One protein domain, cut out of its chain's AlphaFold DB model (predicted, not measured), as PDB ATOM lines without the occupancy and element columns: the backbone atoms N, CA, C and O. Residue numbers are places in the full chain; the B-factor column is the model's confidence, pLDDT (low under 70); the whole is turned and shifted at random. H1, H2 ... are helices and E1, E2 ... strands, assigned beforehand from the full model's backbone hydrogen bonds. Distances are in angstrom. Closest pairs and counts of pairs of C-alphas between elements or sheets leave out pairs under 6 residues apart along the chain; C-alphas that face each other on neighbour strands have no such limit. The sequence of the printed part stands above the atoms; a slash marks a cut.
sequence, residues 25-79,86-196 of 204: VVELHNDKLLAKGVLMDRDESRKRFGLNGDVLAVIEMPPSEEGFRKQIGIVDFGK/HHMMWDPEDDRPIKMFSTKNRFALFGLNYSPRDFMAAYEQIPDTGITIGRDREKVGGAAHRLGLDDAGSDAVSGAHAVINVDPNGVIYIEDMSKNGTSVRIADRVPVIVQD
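AT A GLANCE: This is residues 25 to 79 and 86 to 196 of the 204 residues of the protein "FHA domain-containing protein" of Candidatus Saccharibacteria bacterium RIFCSPHIGHO2_02_FULL_47_12 (UniProt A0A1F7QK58). A strongly twisted six-stranded sheet and a five-stranded sheet lie partly face to face as a sandwich; helix H1 packs on the larger sheet, on the side away from the five-stranded sheet, with the small hairpin E5 and E6 beyond it. Loops of residues 61 to 70, 112 to 122 and 134 to 161 gather at one end of the sandwich. The printed part has 166 residues, in the order E1 E2 H1 E3 to E13, mostly strand, with under half of the residues in named elements. The antiparallel sheets run E1 E12 E3 E4 E7 E8, E9 E10 E11 E2 E13 and E5 E6. The whole is compact, with a radius of gyration of the C-alphas of 15.0 A and spans of 42 by 36 by 30 A.

IN THESE COORDINATES: In the largest sheet, find C-alpha 25 at (68.243, 34.187, 56.436), where E1, residues 25 to 28, begins. Next to E1 in this sheet look for its neighbour E12, residues 182 to 186, 13.0 A; then, strand beside strand, come E3, residues 54 to 60, 17.5 A; E4, residues 71 to 76, 16.1 A; E7, residues 107 to 111, 13.6 A; and the other edge strand, E8, residues 123 to 125. The second sheet holds E9, 131 to 133; E10, 162 to 166, 13.2 A; E11, 172 to 176, 12.8 A; E2, 32 to 35; and E13, 193 to 195, ending at C-alpha 195, (80.233, 26.614, 66.280). Find H1 at residues 42 to 49, 10.0 A, E5 at 87 to 91 and E6 at 96 to 100.

HOW THE PARTS SIT: In the hairpin E3 and E4, N 56 and O 74 are 2.8 A apart, within hydrogen-bond range. E4 and E7 are antiparallel, with N 73 and O 110 at 2.7 A. The facing parts of the sandwich are 9.8 A centre to centre, their strands at 20 degrees. In the meander E9 E10 E11, each strand the antiparallel neighbour of the one before, N 133 and O 162 are 2.9 A apart, and N 173 and O 165 2.8 A. H1 is on the six-stranded sheet, at a height of 8.3 A; every O i to N i+4 pair in it is within hydrogen-bond range. The closest C-alphas of H1 and E5 are those of Arg 46 and Trp 90, 6.7 A. In the hairpin E5 and E6, N 91 and O 96 are 2.8 A apart. E6 and H1 are apart.

THE WHOLE: The two farthest C-alphas, those of Asp 94 and Asp 196, are 47.2 A apart. Residues 80 to 85 are not printed; C-alphas 79 and 86 are 9.6 A apart across the cut. Look for long links from E7 to E8 and from E9 to E10. Mean pLDDT of the printed part is 73.4; 63 residues are under 70, among them 136 to 154 and 188 to 196.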
ATOM      1  N   VAL A  25      69.020  34.513  55.237       72.94
ATOM      2  CA  VAL A  25      68.243  34.187  56.436       72.94
ATOM      3  C   VAL A  25      68.772  32.864  56.969       72.94
ATOM      4  O   VAL A  25      68.666  31.841  56.297       72.94
ATOM      5  N   VAL A  26      69.305  32.885  58.184       77.44
ATOM      6  CA  VAL A  26      69.763  31.698  58.903       77.44
ATOM      7  C   VAL A  26      68.774  31.417  60.032       77.44
ATOM      8  O   VAL A  26      68.541  32.271  60.890       77.44
ATOM      9  N   GLU A  27      68.169  30.231  60.026       75.31
ATOM     10  CA  GLU A  27      67.376  29.732  61.153       75.31
ATOM     11  C   GLU A  27      68.295  28.979  62.117       75.31
ATOM     12  O   GLU A  27      68.995  28.048  61.720       75.31
ATOM     13  N   LEU A  28      68.316  29.405  63.380       67.38
ATOM     14  CA  LEU A  28      69.144  28.819  64.432       67.38
ATOM     15  C   LEU A  28      68.296  27.946  65.339       67.38
ATOM     16  O   LEU A  28      67.186  28.351  65.692       67.38
ATOM     17  N   HIS A  29      68.824  26.776  65.706       73.50
ATOM     18  CA  HIS A  29      68.268  25.886  66.725       73.50
ATOM     19  C   HIS A  29      69.411  25.403  67.640       73.50
ATOM     20  O   HIS A  29      70.148  24.501  67.266       73.50
ATOM     21  N   ASN A  30      69.526  25.963  68.851       63.28
ATOM     22  CA  ASN A  30      70.482  25.559  69.909       63.28
ATOM     23  C   ASN A  30      71.998  25.738  69.631       63.28
ATOM     24  O   ASN A  30      72.803  25.158  70.360       63.28
ATOM     25  N   ASP A  31      72.404  26.566  68.663       69.81
ATOM     26  CA  ASP A  31      73.819  26.754  68.285       69.81
ATOM     27  C   ASP A  31      74.297  28.213  68.384       69.81
ATOM     28  O   ASP A  31      73.500  29.150  68.515       69.81
ATOM     29  N   LYS A  32      75.626  28.410  68.306       69.50
ATOM     30  CA  LYS A  32      76.253  29.737  68.217       69.50
ATOM     31  C   LYS A  32      76.494  30.150  66.775       69.50
ATOM     32  O   LYS A  32      77.150  29.434  66.020       69.50
ATOM     33  N   LEU A  33      76.037  31.354  66.439       71.56
ATOM     34  CA  LEU A  33      76.249  31.980  65.139       71.56
ATOM     35  C   LEU A  33      77.317  33.074  65.212       71.56
ATOM     36  O   LEU A  33      77.228  33.964  66.059       71.56
ATOM     37  N   LEU A  34      78.268  33.038  64.275       61.69
ATOM     38  CA  LEU A  34      79.257  34.092  64.043       61.69
ATOM     39  C   LEU A  34      78.958  34.852  62.751       61.69
ATOM     40  O   LEU A  34      78.854  34.239  61.686       61.69
ATOM     41  N   ALA A  35      78.894  36.183  62.831       66.69
ATOM     42  CA  ALA A  35      78.741  37.053  61.665       66.69
ATOM     43  C   ALA A  35      79.739  38.225  61.667       66.69
ATOM     44  O   ALA A  35      80.070  38.786  62.711       66.69
ATOM     45  N   LYS A  36      80.214  38.601  60.473       62.75
ATOM     46  CA  LYS A  36      81.153  39.692  60.196       62.75
ATOM     47  C   LYS A  36      80.793  40.429  58.905       62.75
ATOM     48  O   LYS A  36      81.037  39.909  57.823       62.75
ATOM     49  N   GLY A  37      80.339  41.671  59.004       77.56
ATOM     50  CA  GLY A  37      80.040  42.514  57.845       77.56
ATOM     51  C   GLY A  37      78.884  43.467  58.120       77.56
ATOM     52  O   GLY A  37      78.306  43.438  59.202       77.56
ATOM     53  N   VAL A  38      78.564  44.307  57.137       84.38
ATOM     54  CA  VAL A  38      77.453  45.267  57.205       84.38
ATOM     55  C   VAL A  38      76.314  44.751  56.331       84.38
ATOM     56  O   VAL A  38      76.522  44.521  55.140       84.38
ATOM     57  N   LEU A  39      75.137  44.544  56.927       87.12
ATOM     58  CA  LEU A  39      73.905  44.172  56.222       87.12
ATOM     59  C   LEU A  39      73.258  45.396  55.566       87.12
ATOM     60  O   LEU A  39      72.751  45.295  54.454       87.12
ATOM     61  N   MET A  40      73.296  46.539  56.246       88.75
ATOM     62  CA  MET A  40      72.787  47.814  55.753       88.75
ATOM     63  C   MET A  40      73.693  48.933  56.250       88.75
ATOM     64  O   MET A  40      73.938  49.034  57.452       88.75
ATOM     65  N   ASP A  41      74.204  49.752  55.339       89.31
ATOM     66  CA  ASP A  41      75.035  50.889  55.728       89.31
ATOM     67  C   ASP A  41      74.206  52.010  56.374       89.31
ATOM     68  O   ASP A  41      72.972  52.005  56.374       89.31
ATOM     69  N   ARG A  42      74.911  52.974  56.963       87.38
ATOM     70  CA  ARG A  42      74.342  54.145  57.635       87.38
ATOM     71  C   ARG A  42      73.378  54.961  56.780       87.38
ATOM     72  O   ARG A  42      72.406  55.493  57.312       87.38
ATOM     73  N   ASP A  43      73.658  55.122  55.491       86.38
ATOM     74  CA  ASP A  43      72.831  55.964  54.624       86.38
ATOM     75  C   ASP A  43      71.489  55.272  54.358       86.38
ATOM     76  O   ASP A  43      70.420  55.889  54.436       86.38
ATOM     77  N   GLU A  44      71.525  53.961  54.116       88.25
ATOM     78  CA  GLU A  44      70.327  53.152  53.938       88.25
ATOM     79  C   GLU A  44      69.525  53.007  55.244       88.25
ATOM     80  O   GLU A  44      68.297  53.154  55.233       88.25
ATOM     81  N   SER A  45      70.193  52.792  56.379       85.69
ATOM     82  CA  SER A  45      69.534  52.666  57.683       85.69
ATOM     83  C   SER A  45      68.879  53.976  58.130       85.69
ATOM     84  O   SER A  45      67.755  53.961  58.644       85.69
ATOM     85  N   ARG A  46      69.506  55.124  57.842       83.00
ATOM     86  CA  ARG A  46      68.931  56.452  58.089       83.00
ATOM     87  C   ARG A  46      67.695  56.685  57.246       83.00
ATOM     88  O   ARG A  46      66.672  57.109  57.776       83.00
ATOM     89  N   LYS A  47      67.757  56.349  55.957       82.88
ATOM     90  CA  LYS A  47      66.623  56.504  55.042       82.88
ATOM     91  C   LYS A  47      65.422  55.647  55.447       82.88
ATOM     92  O   LYS A  47      64.287  56.097  55.324       82.88
ATOM     93  N   ARG A  48      65.654  54.407  55.886       80.25
ATOM     94  CA  ARG A  48      64.579  53.445  56.186       80.25
ATOM     95  C   ARG A  48      64.034  53.566  57.605       80.25
ATOM     96  O   ARG A  48      62.835  53.409  57.807       80.25
ATOM     97  N   PHE A  49      64.909  53.810  58.576       79.50
ATOM     98  CA  PHE A  49      64.593  53.684  60.002       79.50
ATOM     99  C   PHE A  49      64.895  54.953  60.808       79.50
ATOM    100  O   PHE A  49      64.709  54.962  62.023       79.50
ATOM    101  N   GLY A  50      65.402  56.013  60.169       79.00
ATOM    102  CA  GLY A  50      65.911  57.195  60.869       79.00
ATOM    103  C   GLY A  50      67.174  56.906  61.689       79.00
ATOM    104  O   GLY A  50      67.584  57.720  62.510       79.00
ATOM    105  N   LEU A  51      67.801  55.748  61.512       81.38
ATOM    106  CA  LEU A  51      68.911  55.295  62.338       81.38
ATOM    107  C   LEU A  51      70.244  55.794  61.768       81.38
ATOM    108  O   LEU A  51      70.539  55.564  60.608       81.38
ATOM    109  N   ASN A  52      71.085  56.443  62.571       82.19
ATOM    110  CA  ASN A  52      72.399  56.919  62.118       82.19
ATOM    111  C   ASN A  52      73.525  55.950  62.525       82.19
ATOM    112  O   ASN A  52      74.423  56.319  63.279       82.19
ATOM    113  N   GLY A  53      73.459  54.707  62.044       86.31
ATOM    114  CA  GLY A  53      74.457  53.662  62.299       86.31
ATOM    115  C   GLY A  53      74.368  52.519  61.288       86.31
ATOM    116  O   GLY A  53      73.340  52.350  60.637       86.31
ATOM    117  N   ASP A  54      75.437  51.742  61.147       88.56
ATOM    118  CA  ASP A  54      75.464  50.583  60.251       88.56
ATOM    119  C   ASP A  54      74.710  49.418  60.909       88.56
ATOM    120  O   ASP A  54      74.996  49.053  62.050       88.56
ATOM    121  N   VAL A  55      73.744  48.811  60.220       90.38
ATOM    122  CA  VAL A  55      73.079  47.592  60.705       90.38
ATOM    123  C   VAL A  55      73.913  46.395  60.275       90.38
ATOM    124  O   VAL A  55      74.092  46.122  59.087       90.38
ATOM    125  N   LEU A  56      74.420  45.661  61.253       89.81
ATOM    126  CA  LEU A  56      75.282  44.505  61.041       89.81
ATOM    127  C   LEU A  56      74.476  43.214  60.835       89.81
ATOM    128  O   LEU A  56      74.848  42.366  60.028       89.81
ATOM    129  N   ALA A  57      73.357  43.076  61.549       90.62
ATOM    130  CA  ALA A  57      72.447  41.937  61.455       90.62
ATOM    131  C   ALA A  57      71.029  42.329  61.887       90.62
ATOM    132  O   ALA A  57      70.849  43.319  62.601       90.62
ATOM    133  N   VAL A  58      70.031  41.534  61.496       90.31
ATOM    134  CA  VAL A  58      68.649  41.667  61.979       90.31
ATOM    135  C   VAL A  58      68.159  40.353  62.560       90.31
ATOM    136  O   VAL A  58      68.111  39.349  61.860       90.31
ATOM    137  N   ILE A  59      67.735  40.383  63.817       88.19
ATOM    138  CA  ILE A  59      67.055  39.287  64.499       88.19
ATOM    139  C   ILE A  59      65.556  39.447  64.260       88.19
ATOM    140  O   ILE A  59      64.989  40.509  64.529       88.19
ATOM    141  N   GLU A  60      64.912  38.406  63.748       86.69
ATOM    142  CA  GLU A  60      63.462  38.363  63.601       86.69
ATOM    143  C   GLU A  60      62.861  37.524  64.719       86.69
ATOM    144  O   GLU A  60      63.116  36.324  64.828       86.69
ATOM    145  N   MET A  61      62.039  38.165  65.546       80.69
ATOM    146  CA  MET A  61      61.302  37.458  66.581       80.69
ATOM    147  C   MET A  61      60.198  36.607  65.938       80.69
ATOM    148  O   MET A  61      59.632  37.012  64.909       80.69
ATOM    149  N   PRO A  62      59.837  35.469  66.559       78.75
ATOM    150  CA  PRO A  62      58.652  34.714  66.187       78.75
ATOM    151  C   PRO A  62      57.428  35.630  66.029       78.75
ATOM    152  O   PRO A  62      57.296  36.612  66.769       78.75
ATOM    153  N   PRO A  63      56.538  35.344  65.063       76.50
ATOM    154  CA  PRO A  63      55.367  36.178  64.830       76.50
ATOM    155  C   PRO A  63      54.494  36.245  66.087       76.50
ATOM    156  O   PRO A  63      54.306  35.242  66.780       76.50
ATOM    157  N   SER A  64      53.939  37.425  66.364       68.44
ATOM    158  CA  SER A  64      52.877  37.561  67.361       68.44
ATOM    159  C   SER A  64      51.595  36.860  66.891       68.44
ATOM    160  O   SER A  64      51.489  36.435  65.738       68.44
ATOM    161  N   GLU A  65      50.583  36.776  67.759       67.19
ATOM    162  CA  GLU A  65      49.250  36.272  67.383       67.19
ATOM    163  C   GLU A  65      48.632  37.049  66.206       67.19
ATOM    164  O   GLU A  65      47.857  36.498  65.428       67.19
ATOM    165  N   GLU A  66      49.028  38.312  66.025       65.31
ATOM    166  CA  GLU A  66      48.610  39.171  64.913       65.31
ATOM    167  C   GLU A  66      49.400  38.916  63.612       65.31
ATOM    168  O   GLU A  66      49.146  39.551  62.590       65.31
ATOM    169  N   GLY A  67      50.370  37.997  63.626       69.75
ATOM    170  CA  GLY A  67      51.180  37.616  62.468       69.75
ATOM    171  C   GLY A  67      52.336  38.570  62.147       69.75
ATOM    172  O   GLY A  67      53.096  38.315  61.210       69.75
ATOM    173  N   PHE A  68      52.516  39.647  62.917       72.50
ATOM    174  CA  PHE A  68      53.623  40.583  62.730       72.50
ATOM    175  C   PHE A  68      54.904  40.062  63.387       72.50
ATOM    176  O   PHE A  68      54.925  39.719  64.569       72.50
ATOM    177  N   ARG A  69      56.002  40.055  62.623       78.12
ATOM    178  CA  ARG A  69      57.347  39.756  63.132       78.12
ATOM    179  C   ARG A  69      58.041  41.046  63.540       78.12
ATOM    180  O   ARG A  69      58.204  41.945  62.714       78.12
ATOM    181  N   LYS A  70      58.469  41.142  64.796       79.56
ATOM    182  CA  LYS A  70      59.302  42.259  65.260       79.56
ATOM    183  C   LYS A  70      60.745  42.020  64.818       79.56
ATOM    184  O   LYS A  70      61.251  40.906  64.924       79.56
ATOM    185  N   GLN A  71      61.388  43.066  64.313       85.12
ATOM    186  CA  GLN A  71      62.755  43.029  63.803       85.12
ATOM    187  C   GLN A  71      63.665  43.880  64.682       85.12
ATOM    188  O   GLN A  71      63.419  45.073  64.865       85.12
ATOM    189  N   ILE A  72      64.728  43.269  65.196       87.62
ATOM    190  CA  ILE A  72      65.725  43.910  66.055       87.62
ATOM    191  C   ILE A  72      67.046  43.952  65.291       87.62
ATOM    192  O   ILE A  72      67.617  42.914  64.974       87.62
ATOM    193  N   GLY A  73      67.532  45.145  64.977       89.56
ATOM    194  CA  GLY A  73      68.842  45.361  64.377       89.56
ATOM    195  C   GLY A  73      69.951  45.352  65.426       89.56
ATOM    196  O   GLY A  73      69.792  45.941  66.495       89.56
ATOM    197  N   ILE A  74      71.083  44.733  65.098       90.50
ATOM    198  CA  ILE A  74      72.367  44.946  65.781       90.50
ATOM    199  C   ILE A  74      73.083  46.067  65.033       90.50
ATOM    200  O   ILE A  74      73.359  45.929  63.841       90.50
ATOM    201  N   VAL A  75      73.355  47.176  65.716       89.56
ATOM    202  CA  VAL A  75      73.788  48.434  65.095       89.56
ATOM    203  C   VAL A  75      75.180  48.821  65.574       89.56
ATOM    204  O   VAL A  75      75.445  48.789  66.774       89.56
ATOM    205  N   ASP A  76      76.042  49.227  64.644       89.44
ATOM    206  CA  ASP A  76      77.335  49.859  64.890       89.44
ATOM    207  C   ASP A  76      77.245  51.369  64.640       89.44
ATOM    208  O   ASP A  76      77.056  51.828  63.512       89.44
ATOM    209  N   PHE A  77      77.403  52.163  65.697       84.25
ATOM    210  CA  PHE A  77      77.429  53.625  65.602       84.25
ATOM    211  C   PHE A  77      78.843  54.187  65.376       84.25
ATOM    212  O   PHE A  77      79.035  55.397  65.252       84.25
ATOM    213  N   GLY A  78      79.855  53.323  65.301       81.88
ATOM    214  CA  GLY A  78      81.258  53.697  65.216       81.88
ATOM    215  C   GLY A  78      81.846  54.134  66.559       81.88
ATOM    216  O   GLY A  78      81.187  54.185  67.600       81.88
ATOM    217  N   LYS A  79      83.148  54.439  66.553       72.94
ATOM    218  CA  LYS A  79      83.817  55.014  67.725       72.94
ATOM    219  C   LYS A  79      83.381  56.468  67.876       72.94
ATOM    220  O   LYS A  79      83.658  57.272  66.991       72.94
ATOM    221  N   HIS A  86      75.917  60.150  70.000       59.41
ATOM    222  CA  HIS A  86      75.374  59.344  68.909       59.41
ATOM    223  C   HIS A  86      73.897  59.689  68.684       59.41
ATOM    224  O   HIS A  86      73.047  59.524  69.563       59.41
ATOM    225  N   HIS A  87      73.589  60.230  67.508       62.12
ATOM    226  CA  HIS A  87      72.218  60.510  67.094       62.12
ATOM    227  C   HIS A  87      71.514  59.193  66.771       62.12
ATOM    228  O   HIS A  87      72.027  58.395  65.997       62.12
ATOM    229  N   MET A  88      70.344  58.957  67.359       67.69
ATOM    230  CA  MET A  88      69.661  57.661  67.244       67.69
ATOM    231  C   MET A  88      68.445  57.687  66.345       67.69
ATOM    232  O   MET A  88      68.081  56.650  65.809       67.69
ATOM    233  N   MET A  89      67.811  58.850  66.202       67.38
ATOM    234  CA  MET A  89      66.663  58.991  65.324       67.38
ATOM    235  C   MET A  89      66.739  60.296  64.554       67.38
ATOM    236  O   MET A  89      66.857  61.375  65.141       67.38
ATOM    237  N   TRP A  90      66.647  60.148  63.245       69.31
ATOM    238  CA  TRP A  90      66.484  61.168  62.237       69.31
ATOM    239  C   TRP A  90      65.044  61.151  61.749       69.31
ATOM    240  O   TRP A  90      64.430  60.094  61.625       69.31
ATOM    241  N   ASP A  91      64.516  62.338  61.498       68.88
ATOM    242  CA  ASP A  91      63.328  62.524  60.690       68.88
ATOM    243  C   ASP A  91      63.677  62.122  59.251       68.88
ATOM    244  O   ASP A  91      64.537  62.776  58.655       68.88
ATOM    245  N   PRO A  92      63.086  61.057  58.688       64.56
ATOM    246  CA  PRO A  92      63.366  60.680  57.309       64.56
ATOM    247  C   PRO A  92      62.803  61.693  56.297       64.56
ATOM    248  O   PRO A  92      63.235  61.680  55.147       64.56
ATOM    249  N   GLU A  93      61.860  62.563  56.692       72.62
ATOM    250  CA  GLU A  93      61.252  63.562  55.801       72.62
ATOM    251  C   GLU A  93      62.020  64.892  55.788       72.62
ATOM    252  O   GLU A  93      62.196  65.485  54.725       72.62
ATOM    253  N   ASP A  94      62.479  65.355  56.955       72.50
ATOM    254  CA  ASP A  94      63.150  66.662  57.128       72.50
ATOM    255  C   ASP A  94      64.663  66.537  57.380       72.50
ATOM    256  O   ASP A  94      65.324  67.512  57.722       72.50
ATOM    257  N   ASP A  95      65.200  65.317  57.267       68.62
ATOM    258  CA  ASP A  95      66.614  64.986  57.436       68.62
ATOM    259  C   ASP A  95      67.259  65.754  58.604       68.62
ATOM    260  O   ASP A  95      68.190  66.546  58.454       68.62
ATOM    261  N   ARG A  96      66.701  65.557  59.802       68.88
ATOM    262  CA  ARG A  96      67.170  66.194  61.042       68.88
ATOM    263  C   ARG A  96      67.071  65.247  62.236       68.88
ATOM    264  O   ARG A  96      66.160  64.424  62.278       68.88
ATOM    265  N   PRO A  97      67.924  65.369  63.265       68.06
ATOM    266  CA  PRO A  97      67.808  64.542  64.461       68.06
ATOM    267  C   PRO A  97      66.553  64.901  65.277       68.06
ATOM    268  O   PRO A  97      66.373  66.047  65.684       68.06
ATOM    269  N   ILE A  98      65.711  63.908  65.575       70.38
ATOM    270  CA  ILE A  98      64.452  64.064  66.332       70.38
ATOM    271  C   ILE A  98      64.526  63.525  67.759       70.38
ATOM    272  O   ILE A  98      63.732  63.922  68.613       70.38
ATOM    273  N   LYS A  99      65.485  62.640  68.059       67.50
ATOM    274  CA  LYS A  99      65.697  62.146  69.423       67.50
ATOM    275  C   LYS A  99      67.147  61.790  69.701       67.50
ATOM    276  O   LYS A  99      67.835  61.183  68.881       67.50
ATOM    277  N   MET A 100      67.578  62.154  70.904       65.94
ATOM    278  CA  MET A 100      68.906  61.864  71.426       65.94
ATOM    279  C   MET A 100      68.821  60.763  72.472       65.94
ATOM    280  O   MET A 100      68.013  60.852  73.398       65.94
ATOM    281  N   PHE A 101      69.737  59.807  72.396       64.69
ATOM    282  CA  PHE A 101      70.162  59.069  73.576       64.69
ATOM    283  C   PHE A 101      71.695  59.047  73.590       64.69
ATOM    284  O   PHE A 101      72.342  59.251  72.568       64.69
ATOM    285  N   SER A 102      72.288  58.913  74.768       60.94
ATOM    286  CA  SER A 102      73.740  58.783  74.882       60.94
ATOM    287  C   SER A 102      74.078  57.303  74.830       60.94
ATOM    288  O   SER A 102      73.546  56.540  75.639       60.94
ATOM    289  N   THR A 103      74.935  56.895  73.897       60.88
ATOM    290  CA  THR A 103      75.528  55.557  73.927       60.88
ATOM    291  C   THR A 103      76.942  55.695  74.479       60.88
ATOM    292  O   THR A 103      77.728  56.522  74.016       60.88
ATOM    293  N   LYS A 104      77.248  54.942  75.539       66.69
ATOM    294  CA  LYS A 104      78.637  54.788  75.997       66.69
ATOM    295  C   LYS A 104      79.353  53.723  75.169       66.69
ATOM    296  O   LYS A 104      80.573  53.754  75.060       66.69
ATOM    297  N   ASN A 105      78.572  52.828  74.563       74.19
ATOM    298  CA  ASN A 105      79.048  51.698  73.786       74.19
ATOM    299  C   ASN A 105      78.823  51.934  72.289       74.19
ATOM    300  O   ASN A 105      77.824  52.530  71.882       74.19
ATOM    301  N   ARG A 106      79.753  51.427  71.475       84.81
ATOM    302  CA  ARG A 106      79.715  51.474  70.004       84.81
ATOM    303  C   ARG A 106      78.523  50.713  69.413       84.81
ATOM    304  O   ARG A 106      78.004  51.117  68.378       84.81
ATOM    305  N   PHE A 107      78.110  49.629  70.071       86.88
ATOM    306  CA  PHE A 107      77.087  48.716  69.571       86.88
ATOM    307  C   PHE A 107      75.803  48.768  70.402       86.88
ATOM    308  O   PHE A 107      75.844  48.893  71.631       86.88
ATOM    309  N   ALA A 108      74.657  48.633  69.735       87.62
ATOM    310  CA  ALA A 108      73.355  48.561  70.392       87.62
ATOM    311  C   ALA A 108      72.364  47.675  69.626       87.62
ATOM    312  O   ALA A 108      72.552  47.376  68.446       87.62
ATOM    313  N   LEU A 109      71.282  47.306  70.304       88.06
ATOM    314  CA  LEU A 109      70.078  46.741  69.716       88.06
ATOM    315  C   LEU A 109      69.074  47.853  69.416       88.06
ATOM    316  O   LEU A 109      68.885  48.756  70.234       88.06
ATOM    317  N   PHE A 110      68.413  47.770  68.262       85.38
ATOM    318  CA  PHE A 110      67.412  48.745  67.833       85.38
ATOM    319  C   PHE A 110      66.208  48.079  67.158       85.38
ATOM    320  O   PHE A 110      66.369  47.290  66.232       85.38
ATOM    321  N   GLY A 111      64.989  48.410  67.572       84.50
ATOM    322  CA  GLY A 111      63.768  47.932  66.923       84.50
ATOM    323  C   GLY A 111      63.503  48.631  65.586       84.50
ATOM    324  O   GLY A 111      63.200  49.820  65.561       84.50
ATOM    325  N   LEU A 112      63.581  47.894  64.476       82.06
ATOM    326  CA  LEU A 112      63.544  48.452  63.116       82.06
ATOM    327  C   LEU A 112      62.127  48.720  62.593       82.06
ATOM    328  O   LEU A 112      61.901  49.682  61.870       82.06
ATOM    329  N   ASN A 113      61.154  47.886  62.959       80.31
ATOM    330  CA  ASN A 113      59.760  47.993  62.505       80.31
ATOM    331  C   ASN A 113      58.776  48.190  63.671       80.31
ATOM    332  O   ASN A 113      57.680  47.624  63.703       80.31
ATOM    333  N   TYR A 114      59.200  48.964  64.669       72.88
ATOM    334  CA  TYR A 114      58.442  49.210  65.891       72.88
ATOM    335  C   TYR A 114      57.501  50.396  65.692       72.88
ATOM    336  O   TYR A 114      57.711  51.233  64.815       72.88
ATOM    337  N   SER A 115      56.428  50.471  66.484       64.25
ATOM    338  CA  SER A 115      55.543  51.628  66.400       64.25
ATOM    339  C   SER A 115      56.181  52.849  67.087       64.25
ATOM    340  O   SER A 115      56.942  52.686  68.046       64.25
ATOM    341  N   PRO A 116      55.817  54.086  66.685       53.59
ATOM    342  CA  PRO A 116      56.163  55.343  67.361       53.59
ATOM    343  C   PRO A 116      56.112  55.322  68.894       53.59
ATOM    344  O   PRO A 116      56.923  55.967  69.560       53.59
ATOM    345  N   ARG A 117      55.154  54.577  69.454       53.75
ATOM    346  CA  ARG A 117      54.932  54.464  70.899       53.75
ATOM    347  C   ARG A 117      55.894  53.481  71.574       53.75
ATOM    348  O   ARG A 117      56.196  53.664  72.749       53.75
ATOM    349  N   ASP A 118      56.432  52.525  70.823       54.81
ATOM    350  CA  ASP A 118      57.317  51.466  71.322       54.81
ATOM    351  C   ASP A 118      58.803  51.855  71.250       54.81
ATOM    352  O   ASP A 118      59.634  51.249  71.926       54.81
ATOM    353  N   PHE A 119      59.171  52.892  70.480       51.53
ATOM    354  CA  PHE A 119      60.582  53.251  70.248       51.53
ATOM    355  C   PHE A 119      61.361  53.640  71.511       51.53
ATOM    356  O   PHE A 119      62.586  53.566  71.511       51.53
ATOM    357  N   MET A 120      60.698  54.051  72.601       46.50
ATOM    358  CA  MET A 120      61.394  54.309  73.876       46.50
ATOM    359  C   MET A 120      61.855  53.043  74.591       46.50
ATOM    360  O   MET A 120      62.762  53.130  75.412       46.50
ATOM    361  N   ALA A 121      61.252  51.899  74.273       56.91
ATOM    362  CA  ALA A 121      61.593  50.595  74.825       56.91
ATOM    363  C   ALA A 121      62.358  49.713  73.825       56.91
ATOM    364  O   ALA A 121      62.676  48.579  74.160       56.91
ATOM    365  N   ALA A 122      62.629  50.216  72.612       69.44
ATOM    366  CA  ALA A 122      63.191  49.464  71.489       69.44
ATOM    367  C   ALA A 122      64.701  49.683  71.274       69.44
ATOM    368  O   ALA A 122      65.230  49.264  70.250       69.44
ATOM    369  N   TYR A 123      65.378  50.360  72.202       78.69
ATOM    370  CA  TYR A 123      66.810  50.635  72.140       78.69
ATOM    371  C   TYR A 123      67.497  50.095  73.388       78.69
ATOM    372  O   TYR A 123      67.062  50.397  74.498       78.69
ATOM    373  N   GLU A 124      68.589  49.358  73.205       82.44
ATOM    374  CA  GLU A 124      69.380  48.856  74.324       82.44
ATOM    375  C   GLU A 124      70.860  48.752  73.969       82.44
ATOM    376  O   GLU A 124      71.216  48.256  72.902       82.44
ATOM    377  N   GLN A 125      71.741  49.199  74.863       82.69
ATOM    378  CA  GLN A 125      73.183  49.083  74.636       82.69
ATOM    379  C   GLN A 125      73.622  47.633  74.807       82.69
ATOM    380  O   GLN A 125      73.180  46.957  75.729       82.69
ATOM    381  N   ILE A 126      74.537  47.176  73.955       84.62
ATOM    382  CA  ILE A 126      75.165  45.867  74.133       84.62
ATOM    383  C   ILE A 126      76.382  46.091  75.043       84.62
ATOM    384  O   ILE A 126      77.306  46.805  74.637       84.62
ATOM    385  N   PRO A 127      76.388  45.596  76.293       82.75
ATOM    386  CA  PRO A 127      77.575  45.649  77.139       82.75
ATOM    387  C   PRO A 127      78.602  44.611  76.670       82.75
ATOM    388  O   PRO A 127      78.254  43.655  75.979       82.75
ATOM    389  N   ASP A 128      79.855  44.740  77.114       77.69
ATOM    390  CA  ASP A 128      80.931  43.792  76.768       77.69
ATOM    391  C   ASP A 128      80.615  42.347  77.203       77.69
ATOM    392  O   ASP A 128      81.076  41.373  76.608       77.69
ATOM    393  N   THR A 129      79.787  42.192  78.240       80.94
ATOM    394  CA  THR A 129      79.306  40.895  78.735       80.94
ATOM    395  C   THR A 129      78.234  40.260  77.848       80.94
ATOM    396  O   THR A 129      77.879  39.104  78.063       80.94
ATOM    397  N   GLY A 130      77.719  40.991  76.861       83.44
ATOM    398  CA  GLY A 130      76.562  40.609  76.064       83.44
ATOM    399  C   GLY A 130      75.230  40.926  76.745       83.44
ATOM    400  O   GLY A 130      75.164  41.299  77.918       83.44
ATOM    401  N   ILE A 131      74.160  40.795  75.974       84.69
ATOM    402  CA  ILE A 131      72.787  41.097  76.360       84.69
ATOM    403  C   ILE A 131      71.879  39.904  76.079       84.69
ATOM    404  O   ILE A 131      71.972  39.278  75.026       84.69
ATOM    405  N   THR A 132      70.960  39.625  76.999       84.75
ATOM    406  CA  THR A 132      69.920  38.615  76.803       84.75
ATOM    407  C   THR A 132      68.616  39.288  76.389       84.75
ATOM    408  O   THR A 132      68.132  40.211  77.052       84.75
ATOM    409  N   ILE A 133      68.011  38.809  75.305       82.38
ATOM    410  CA  ILE A 133      66.667  39.212  74.878       82.38
ATOM    411  C   ILE A 133      65.668  38.095  75.165       82.38
ATOM    412  O   ILE A 133      65.997  36.910  75.084       82.38
ATOM    413  N   GLY A 134      64.441  38.459  75.522       79.56
ATOM    414  CA  GLY A 134      63.389  37.494  75.832       79.56
ATOM    415  C   GLY A 134      62.220  38.111  76.590       79.56
ATOM    416  O   GLY A 134      62.119  39.331  76.742       79.56
ATOM    417  N   ARG A 135      61.313  37.253  77.060       76.19
ATOM    418  CA  ARG A 135      60.084  37.666  77.753       76.19
ATOM    419  C   ARG A 135      60.257  37.932  79.249       76.19
ATOM    420  O   ARG A 135      59.601  38.830  79.776       76.19
ATOM    421  N   ASP A 136      61.114  37.179  79.936       68.75
ATOM    422  CA  ASP A 136      61.163  37.136  81.404       68.75
ATOM    423  C   ASP A 136      62.321  37.998  81.938       68.75
ATOM    424  O   ASP A 136      63.468  37.565  81.896       68.75
ATOM    425  N   ARG A 137      62.036  39.167  82.536       60.75
ATOM    426  CA  ARG A 137      63.048  40.085  83.119       60.75
ATOM    427  C   ARG A 137      63.994  39.453  84.158       60.75
ATOM    428  O   ARG A 137      65.087  39.971  84.366       60.75
ATOM    429  N   GLU A 138      63.582  38.374  84.822       53.91
ATOM    430  CA  GLU A 138      64.178  37.937  86.095       53.91
ATOM    431  C   GLU A 138      65.119  36.719  86.017       53.91
ATOM    432  O   GLU A 138      65.807  36.435  86.993       53.91
ATOM    433  N   LYS A 139      65.187  35.974  84.901       49.12
ATOM    434  CA  LYS A 139      65.763  34.609  84.936       49.12
ATOM    435  C   LYS A 139      67.273  34.455  84.752       49.12
ATOM    436  O   LYS A 139      67.769  33.357  84.983       49.12
ATOM    437  N   VAL A 140      68.027  35.502  84.425       38.31
ATOM    438  CA  VAL A 140      69.501  35.444  84.437       38.31
ATOM    439  C   VAL A 140      70.048  36.813  84.831       38.31
ATOM    440  O   VAL A 140      70.030  37.734  84.024       38.31
ATOM    441  N   GLY A 141      70.482  36.984  86.083       42.94
ATOM    442  CA  GLY A 141      71.315  38.127  86.488       42.94
ATOM    443  C   GLY A 141      70.759  39.541  86.241       42.94
ATOM    444  O   GLY A 141      71.530  40.491  86.301       42.94
ATOM    445  N   GLY A 142      69.453  39.702  85.992       41.41
ATOM    446  CA  GLY A 142      68.779  41.003  85.946       41.41
ATOM    447  C   GLY A 142      68.708  41.730  84.596       41.41
ATOM    448  O   GLY A 142      68.381  42.913  84.606       41.41
ATOM    449  N   ALA A 143      68.960  41.089  83.449       48.38
ATOM    450  CA  ALA A 143      68.903  41.790  82.158       48.38
ATOM    451  C   ALA A 143      68.313  40.941  81.018       48.38
ATOM    452  O   ALA A 143      68.994  40.651  80.038       48.38
ATOM    453  N   ALA A 144      67.038  40.540  81.124       55.78
ATOM    454  CA  ALA A 144      66.269  40.214  79.921       55.78
ATOM    455  C   ALA A 144      65.525  41.467  79.456       55.78
ATOM    456  O   ALA A 144      64.620  41.971  80.134       55.78
ATOM    457  N   HIS A 145      65.922  41.985  78.301       65.00
ATOM    458  CA  HIS A 145      65.284  43.154  77.713       65.00
ATOM    459  C   HIS A 145      64.118  42.687  76.838       65.00
ATOM    460  O   HIS A 145      64.294  41.855  75.948       65.00
ATOM    461  N   ARG A 146      62.914  43.227  77.087       64.75
ATOM    462  CA  ARG A 146      61.670  42.905  76.351       64.75
ATOM    463  C   ARG A 146      61.624  43.566  74.970       64.75
ATOM    464  O   ARG A 146      60.567  44.004  74.519       64.75
ATOM    465  N   LEU A 147      62.771  43.687  74.307       59.97
ATOM    466  CA  LEU A 147      62.835  44.221  72.957       59.97
ATOM    467  C   LEU A 147      61.964  43.336  72.063       59.97
ATOM    468  O   LEU A 147      62.304  42.192  71.790       59.97
ATOM    469  N   GLY A 148      60.817  43.864  71.634       54.91
ATOM    470  CA  GLY A 148      59.912  43.169  70.711       54.91
ATOM    471  C   GLY A 148      58.773  42.397  71.346       54.91
ATOM    472  O   GLY A 148      58.189  41.556  70.670       54.91
ATOM    473  N   LEU A 149      58.434  42.683  72.603       57.25
ATOM    474  CA  LEU A 149      57.275  42.081  73.248       57.25
ATOM    475  C   LEU A 149      56.326  43.145  73.776       57.25
ATOM    476  O   LEU A 149      56.707  43.963  74.612       57.25
ATOM    477  N   ASP A 150      55.074  43.061  73.334       54.25
ATOM    478  CA  ASP A 150      53.965  43.768  73.960       54.25
ATOM    479  C   ASP A 150      53.804  43.266  75.408       54.25
ATOM    480  O   ASP A 150      54.319  42.203  75.791       54.25
ATOM    481  N   ASP A 151      53.089  44.019  76.251       50.09
ATOM    482  CA  ASP A 151      52.915  43.653  77.662       50.09
ATOM    483  C   ASP A 151      52.305  42.251  77.850       50.09
ATOM    484  O   ASP A 151      52.650  41.567  78.816       50.09
ATOM    485  N   ALA A 152      51.544  41.771  76.864       49.25
ATOM    486  CA  ALA A 152      50.995  40.419  76.749       49.25
ATOM    487  C   ALA A 152      51.941  39.451  76.004       49.25
ATOM    488  O   ALA A 152      51.550  38.828  75.022       49.25
ATOM    489  N   GLY A 153      53.206  39.370  76.435       56.88
ATOM    490  CA  GLY A 153      54.270  38.644  75.729       56.88
ATOM    491  C   GLY A 153      53.838  37.261  75.223       56.88
ATOM    492  O   GLY A 153      53.402  36.427  76.011       56.88
ATOM    493  N   SER A 154      53.981  37.032  73.914       65.31
ATOM    494  CA  SER A 154      53.598  35.780  73.257       65.31
ATOM    495  C   SER A 154      54.373  34.588  73.829       65.31
ATOM    496  O   SER A 154      55.591  34.670  74.000       65.31
ATOM    497  N   ASP A 155      53.695  33.455  74.045       72.19
ATOM    498  CA  ASP A 155      54.337  32.172  74.383       72.19
ATOM    499  C   ASP A 155      55.303  31.681  73.284       72.19
ATOM    500  O   ASP A 155      56.120  30.786  73.522       72.19
ATOM    501  N   ALA A 156      55.260  32.291  72.093       75.62
ATOM    502  CA  ALA A 156      56.222  32.049  71.028       75.62
ATOM    503  C   ALA A 156      57.644  32.517  71.397       75.62
ATOM    504  O   ALA A 156      58.622  31.928  70.930       75.62
ATOM    505  N   VAL A 157      57.778  33.529  72.263       78.50
ATOM    506  CA  VAL A 157      59.076  34.048  72.707       78.50
ATOM    507  C   VAL A 157      59.426  33.495  74.081       78.50
ATOM    508  O   VAL A 157      58.691  33.615  75.060       78.50
ATOM    509  N   SER A 158      60.598  32.875  74.154       79.94
ATOM    510  CA  SER A 158      61.103  32.253  75.379       79.94
ATOM    511  C   SER A 158      61.511  33.302  76.422       79.94
ATOM    512  O   SER A 158      61.841  34.441  76.092       79.94
ATOM    513  N   GLY A 159      61.483  32.917  77.705       79.25
ATOM    514  CA  GLY A 159      61.835  33.805  78.821       79.25
ATOM    515  C   GLY A 159      63.228  34.423  78.662       79.25
ATOM    516  O   GLY A 159      63.359  35.641  78.726       79.25
ATOM    517  N   ALA A 160      64.220  33.588  78.351       81.62
ATOM    518  CA  ALA A 160      65.458  33.969  77.678       81.62
ATOM    519  C   ALA A 160      65.401  33.349  76.278       81.62
ATOM    520  O   ALA A 160      65.181  32.145  76.162       81.62
ATOM    521  N   HIS A 161      65.486  34.167  75.235       83.44
ATOM    522  CA  HIS A 161      65.300  33.739  73.850       83.44
ATOM    523  C   HIS A 161      66.628  33.670  73.104       83.44
ATOM    524  O   HIS A 161      66.906  32.663  72.474       83.44
ATOM    525  N   ALA A 162      67.464  34.698  73.236       84.81
ATOM    526  CA  ALA A 162      68.809  34.692  72.679       84.81
ATOM    527  C   ALA A 162      69.760  35.526  73.540       84.81
ATOM    528  O   ALA A 162      69.344  36.515  74.153       84.81
ATOM    529  N   VAL A 163      71.035  35.141  73.554       86.81
ATOM    530  CA  VAL A 163      72.133  35.934  74.123       86.81
ATOM    531  C   VAL A 163      72.969  36.484  72.978       86.81
ATOM    532  O   VAL A 163      73.379  35.743  72.089       86.81
ATOM    533  N   ILE A 164      73.214  37.789  72.993       87.69
ATOM    534  CA  ILE A 164      73.894  38.516  71.924       87.69
ATOM    535  C   ILE A 164      75.143  39.164  72.505       87.69
ATOM    536  O   ILE A 164      75.066  39.918  73.472       87.69
ATOM    537  N   ASN A 165      76.296  38.913  71.899       88.94
ATOM    538  CA  ASN A 165      77.547  39.594  72.212       88.94
ATOM    539  C   ASN A 165      78.164  40.129  70.914       88.94
ATOM    540  O   ASN A 165      78.022  39.521  69.855       88.94
ATOM    541  N   VAL A 166      78.818  41.285  70.986       87.06
ATOM    542  CA  VAL A 166      79.537  41.875  69.857       87.06
ATOM    543  C   VAL A 166      80.924  42.259  70.337       87.06
ATOM    544  O   VAL A 166      81.063  43.050  71.270       87.06
ATOM    545  N   ASP A 167      81.954  41.703  69.704       86.56
ATOM    546  CA  ASP A 167      83.328  42.040  70.067       86.56
ATOM    547  C   ASP A 167      83.707  43.461  69.590       86.56
ATOM    548  O   ASP A 167      83.031  44.059  68.744       86.56
ATOM    549  N   PRO A 168      84.834  44.028  70.057       84.06
ATOM    550  CA  PRO A 168      85.289  45.348  69.614       84.06
ATOM    551  C   PRO A 168      85.538  45.483  68.099       84.06
ATOM    552  O   PRO A 168      85.605  46.608  67.588       84.06
ATOM    553  N   ASN A 169      85.685  44.367  67.377       82.69
ATOM    554  CA  ASN A 169      85.882  44.316  65.929       82.69
ATOM    555  C   ASN A 169      84.561  44.226  65.147       82.69
ATOM    556  O   ASN A 169      84.600  44.261  63.916       82.69
ATOM    557  N   GLY A 170      83.414  44.142  65.828       78.44
ATOM    558  CA  GLY A 170      82.098  43.991  65.208       78.44
ATOM    559  C   GLY A 170      81.766  42.552  64.807       78.44
ATOM    560  O   GLY A 170      80.890  42.348  63.969       78.44
ATOM    561  N   VAL A 171      82.464  41.556  65.361       85.25
ATOM    562  CA  VAL A 171      82.074  40.148  65.231       85.25
ATOM    563  C   VAL A 171      80.901  39.892  66.166       85.25
ATOM    564  O   VAL A 171      80.999  40.122  67.370       85.25
ATOM    565  N   ILE A 172      79.799  39.416  65.599       86.62
ATOM    566  CA  ILE A 172      78.564  39.130  66.327       86.62
ATOM    567  C   ILE A 172      78.558  37.667  66.751       86.62
ATOM    568  O   ILE A 172      78.809  36.793  65.925       86.62
ATOM    569  N   TYR A 173      78.202  37.427  68.008       87.81
ATOM    570  CA  TYR A 173      77.960  36.120  68.604       87.81
ATOM    571  C   TYR A 173      76.498  36.070  69.049       87.81
ATOM    572  O   TYR A 173      76.083  36.885  69.876       87.81
ATOM    573  N   ILE A 174      75.723  35.127  68.516       87.50
ATOM    574  CA  ILE A 174      74.337  34.888  68.945       87.50
ATOM    575  C   ILE A 174      74.232  33.454  69.438       87.50
ATOM    576  O   ILE A 174      74.539  32.531  68.690       87.50
ATOM    577  N   GLU A 175      73.807  33.283  70.684       87.38
ATOM    578  CA  GLU A 175      73.469  31.991  71.280       87.38
ATOM    579  C   GLU A 175      71.946  31.880  71.364       87.38
ATOM    580  O   GLU A 175      71.300  32.655  72.076       87.38
ATOM    581  N   ASP A 176      71.374  30.946  70.605       85.94
ATOM    582  CA  ASP A 176      69.934  30.700  70.600       85.94
ATOM    583  C   ASP A 176      69.521  29.852  71.809       85.94
ATOM    584  O   ASP A 176      69.957  28.715  71.979       85.94
ATOM    585  N   MET A 177      68.655  30.416  72.650       83.44
ATOM    586  CA  MET A 177      68.070  29.764  73.827       83.44
ATOM    587  C   MET A 177      66.569  29.503  73.651       83.44
ATOM    588  O   MET A 177      65.857  29.169  74.607       83.44
ATOM    589  N   SER A 178      66.051  29.740  72.450       81.69
ATOM    590  CA  SER A 178      64.628  29.714  72.183       81.69
ATOM    591  C   SER A 178      64.082  28.293  72.061       81.69
ATOM    592  O   SER A 178      64.749  27.355  71.639       81.69
ATOM    593  N   LYS A 179      62.797  28.132  72.390       80.75
ATOM    594  CA  LYS A 179      62.061  26.889  72.113       80.75
ATOM    595  C   LYS A 179      61.631  26.748  70.651       80.75
ATOM    596  O   LYS A 179      61.395  25.632  70.209       80.75
ATOM    597  N   ASN A 180      61.462  27.869  69.948       78.81
ATOM    598  CA  ASN A 180      60.826  27.928  68.626       78.81
ATOM    599  C   ASN A 180      61.793  28.361  67.512       78.81
ATOM    600  O   ASN A 180      61.347  28.651  66.405       78.81
ATOM    601  N   GLY A 181      63.091  28.410  67.810       79.12
ATOM    602  CA  GLY A 181      64.122  28.918  66.918       79.12
ATOM    603  C   GLY A 181      64.198  30.444  66.895       79.12
ATOM    604  O   GLY A 181      63.224  31.156  67.163       79.12
ATOM    605  N   THR A 182      65.384  30.929  66.535       81.75
ATOM    606  CA  THR A 182      65.659  32.342  66.261       81.75
ATOM    607  C   THR A 182      66.036  32.494  64.787       81.75
ATOM    608  O   THR A 182      66.924  31.794  64.298       81.75
ATOM    609  N   SER A 183      65.395  33.417  64.066       84.75
ATOM    610  CA  SER A 183      65.775  33.748  62.686       84.75
ATOM    611  C   SER A 183      66.691  34.971  62.670       84.75
ATOM    612  O   SER A 183      66.365  36.007  63.251       84.75
ATOM    613  N   VAL A 184      67.823  34.875  61.974       86.06
ATOM    614  CA  VAL A 184      68.796  35.967  61.852       86.06
ATOM    615  C   VAL A 184      69.080  36.239  60.381       86.06
ATOM    616  O   VAL A 184      69.357  35.325  59.614       86.06
ATOM    617  N   ARG A 185      69.036  37.512  59.988       86.56
ATOM    618  CA  ARG A 185      69.509  37.985  58.685       86.56
ATOM    619  C   ARG A 185      70.861  38.648  58.816       86.56
ATOM    620  O   ARG A 185      71.060  39.494  59.691       86.56
ATOM    621  N   ILE A 186      71.746  38.308  57.895       79.94
ATOM    622  CA  ILE A 186      73.123  38.796  57.822       79.94
ATOM    623  C   ILE A 186      73.460  39.184  56.381       79.94
ATOM    624  O   ILE A 186      72.748  38.815  55.448       79.94
ATOM    625  N   ALA A 187      74.533  39.948  56.182       71.62
ATOM    626  CA  ALA A 187      74.922  40.356  54.835       71.62
ATOM    627  C   ALA A 187      75.340  39.146  53.979       71.62
ATOM    628  O   ALA A 187      76.096  38.295  54.443       71.62
ATOM    629  N   ASP A 188      74.970  39.139  52.695       61.28
ATOM    630  CA  ASP A 188      75.286  38.080  51.708       61.28
ATOM    631  C   ASP A 188      76.798  37.816  51.495       61.28
ATOM    632  O   ASP A 188      77.195  36.976  50.690       61.28
ATOM    633  N   ARG A 189      77.676  38.576  52.159       42.28
ATOM    634  CA  ARG A 189      79.140  38.508  52.015       42.28
ATOM    635  C   ARG A 189      79.855  37.975  53.255       42.28
ATOM    636  O   ARG A 189      81.084  38.027  53.311       42.28
ATOM    637  N   VAL A 190      79.109  37.505  54.248       42.19
ATOM    638  CA  VAL A 190      79.664  37.043  55.518       42.19
ATOM    639  C   VAL A 190      79.767  35.520  55.523       42.19
ATOM    640  O   VAL A 190      78.742  34.859  55.395       42.19
ATOM    641  N   PRO A 191      80.955  34.924  55.729       40.41
ATOM    642  CA  PRO A 191      81.023  33.511  56.065       40.41
ATOM    643  C   PRO A 191      80.358  33.293  57.425       40.41
ATOM    644  O   PRO A 191      80.832  33.787  58.449       40.41
ATOM    645  N   VAL A 192      79.260  32.550  57.412       43.28
ATOM    646  CA  VAL A 192      78.617  32.035  58.612       43.28
ATOM    647  C   VAL A 192      79.488  30.937  59.193       43.28
ATOM    648  O   VAL A 192      79.765  29.946  58.520       43.28
ATOM    649  N   ILE A 193      79.913  31.090  60.444       46.41
ATOM    650  CA  ILE A 193      80.532  29.991  61.185       46.41
ATOM    651  C   ILE A 193      79.556  29.602  62.289       46.41
ATOM    652  O   ILE A 193      79.335  30.366  63.228       46.41
ATOM    653  N   VAL A 194      78.965  28.419  62.147       49.56
ATOM    654  CA  VAL A 194      78.232  27.750  63.223       49.56
ATOM    655  C   VAL A 194      79.272  27.016  64.063       49.56
ATOM    656  O   VAL A 194      80.029  26.202  63.531       49.56
ATOM    657  N   GLN A 195      79.388  27.359  65.345       45.88
ATOM    658  CA  GLN A 195      80.233  26.614  66.280       45.88
ATOM    659  C   GLN A 195      79.345  25.790  67.200       45.88
ATOM    660  O   GLN A 195      78.605  26.354  68.007       45.88
ATOM    661  N   ASP A 196      79.479  24.466  67.108       38.66
ATOM    662  CA  ASP A 196      78.913  23.547  68.088       38.66
ATOM    663  C   ASP A 196      79.424  23.938  69.479       38.66
ATOM    664  O   ASP A 196      80.632  24.127  69.691       38.66
TER     665      ASP A 196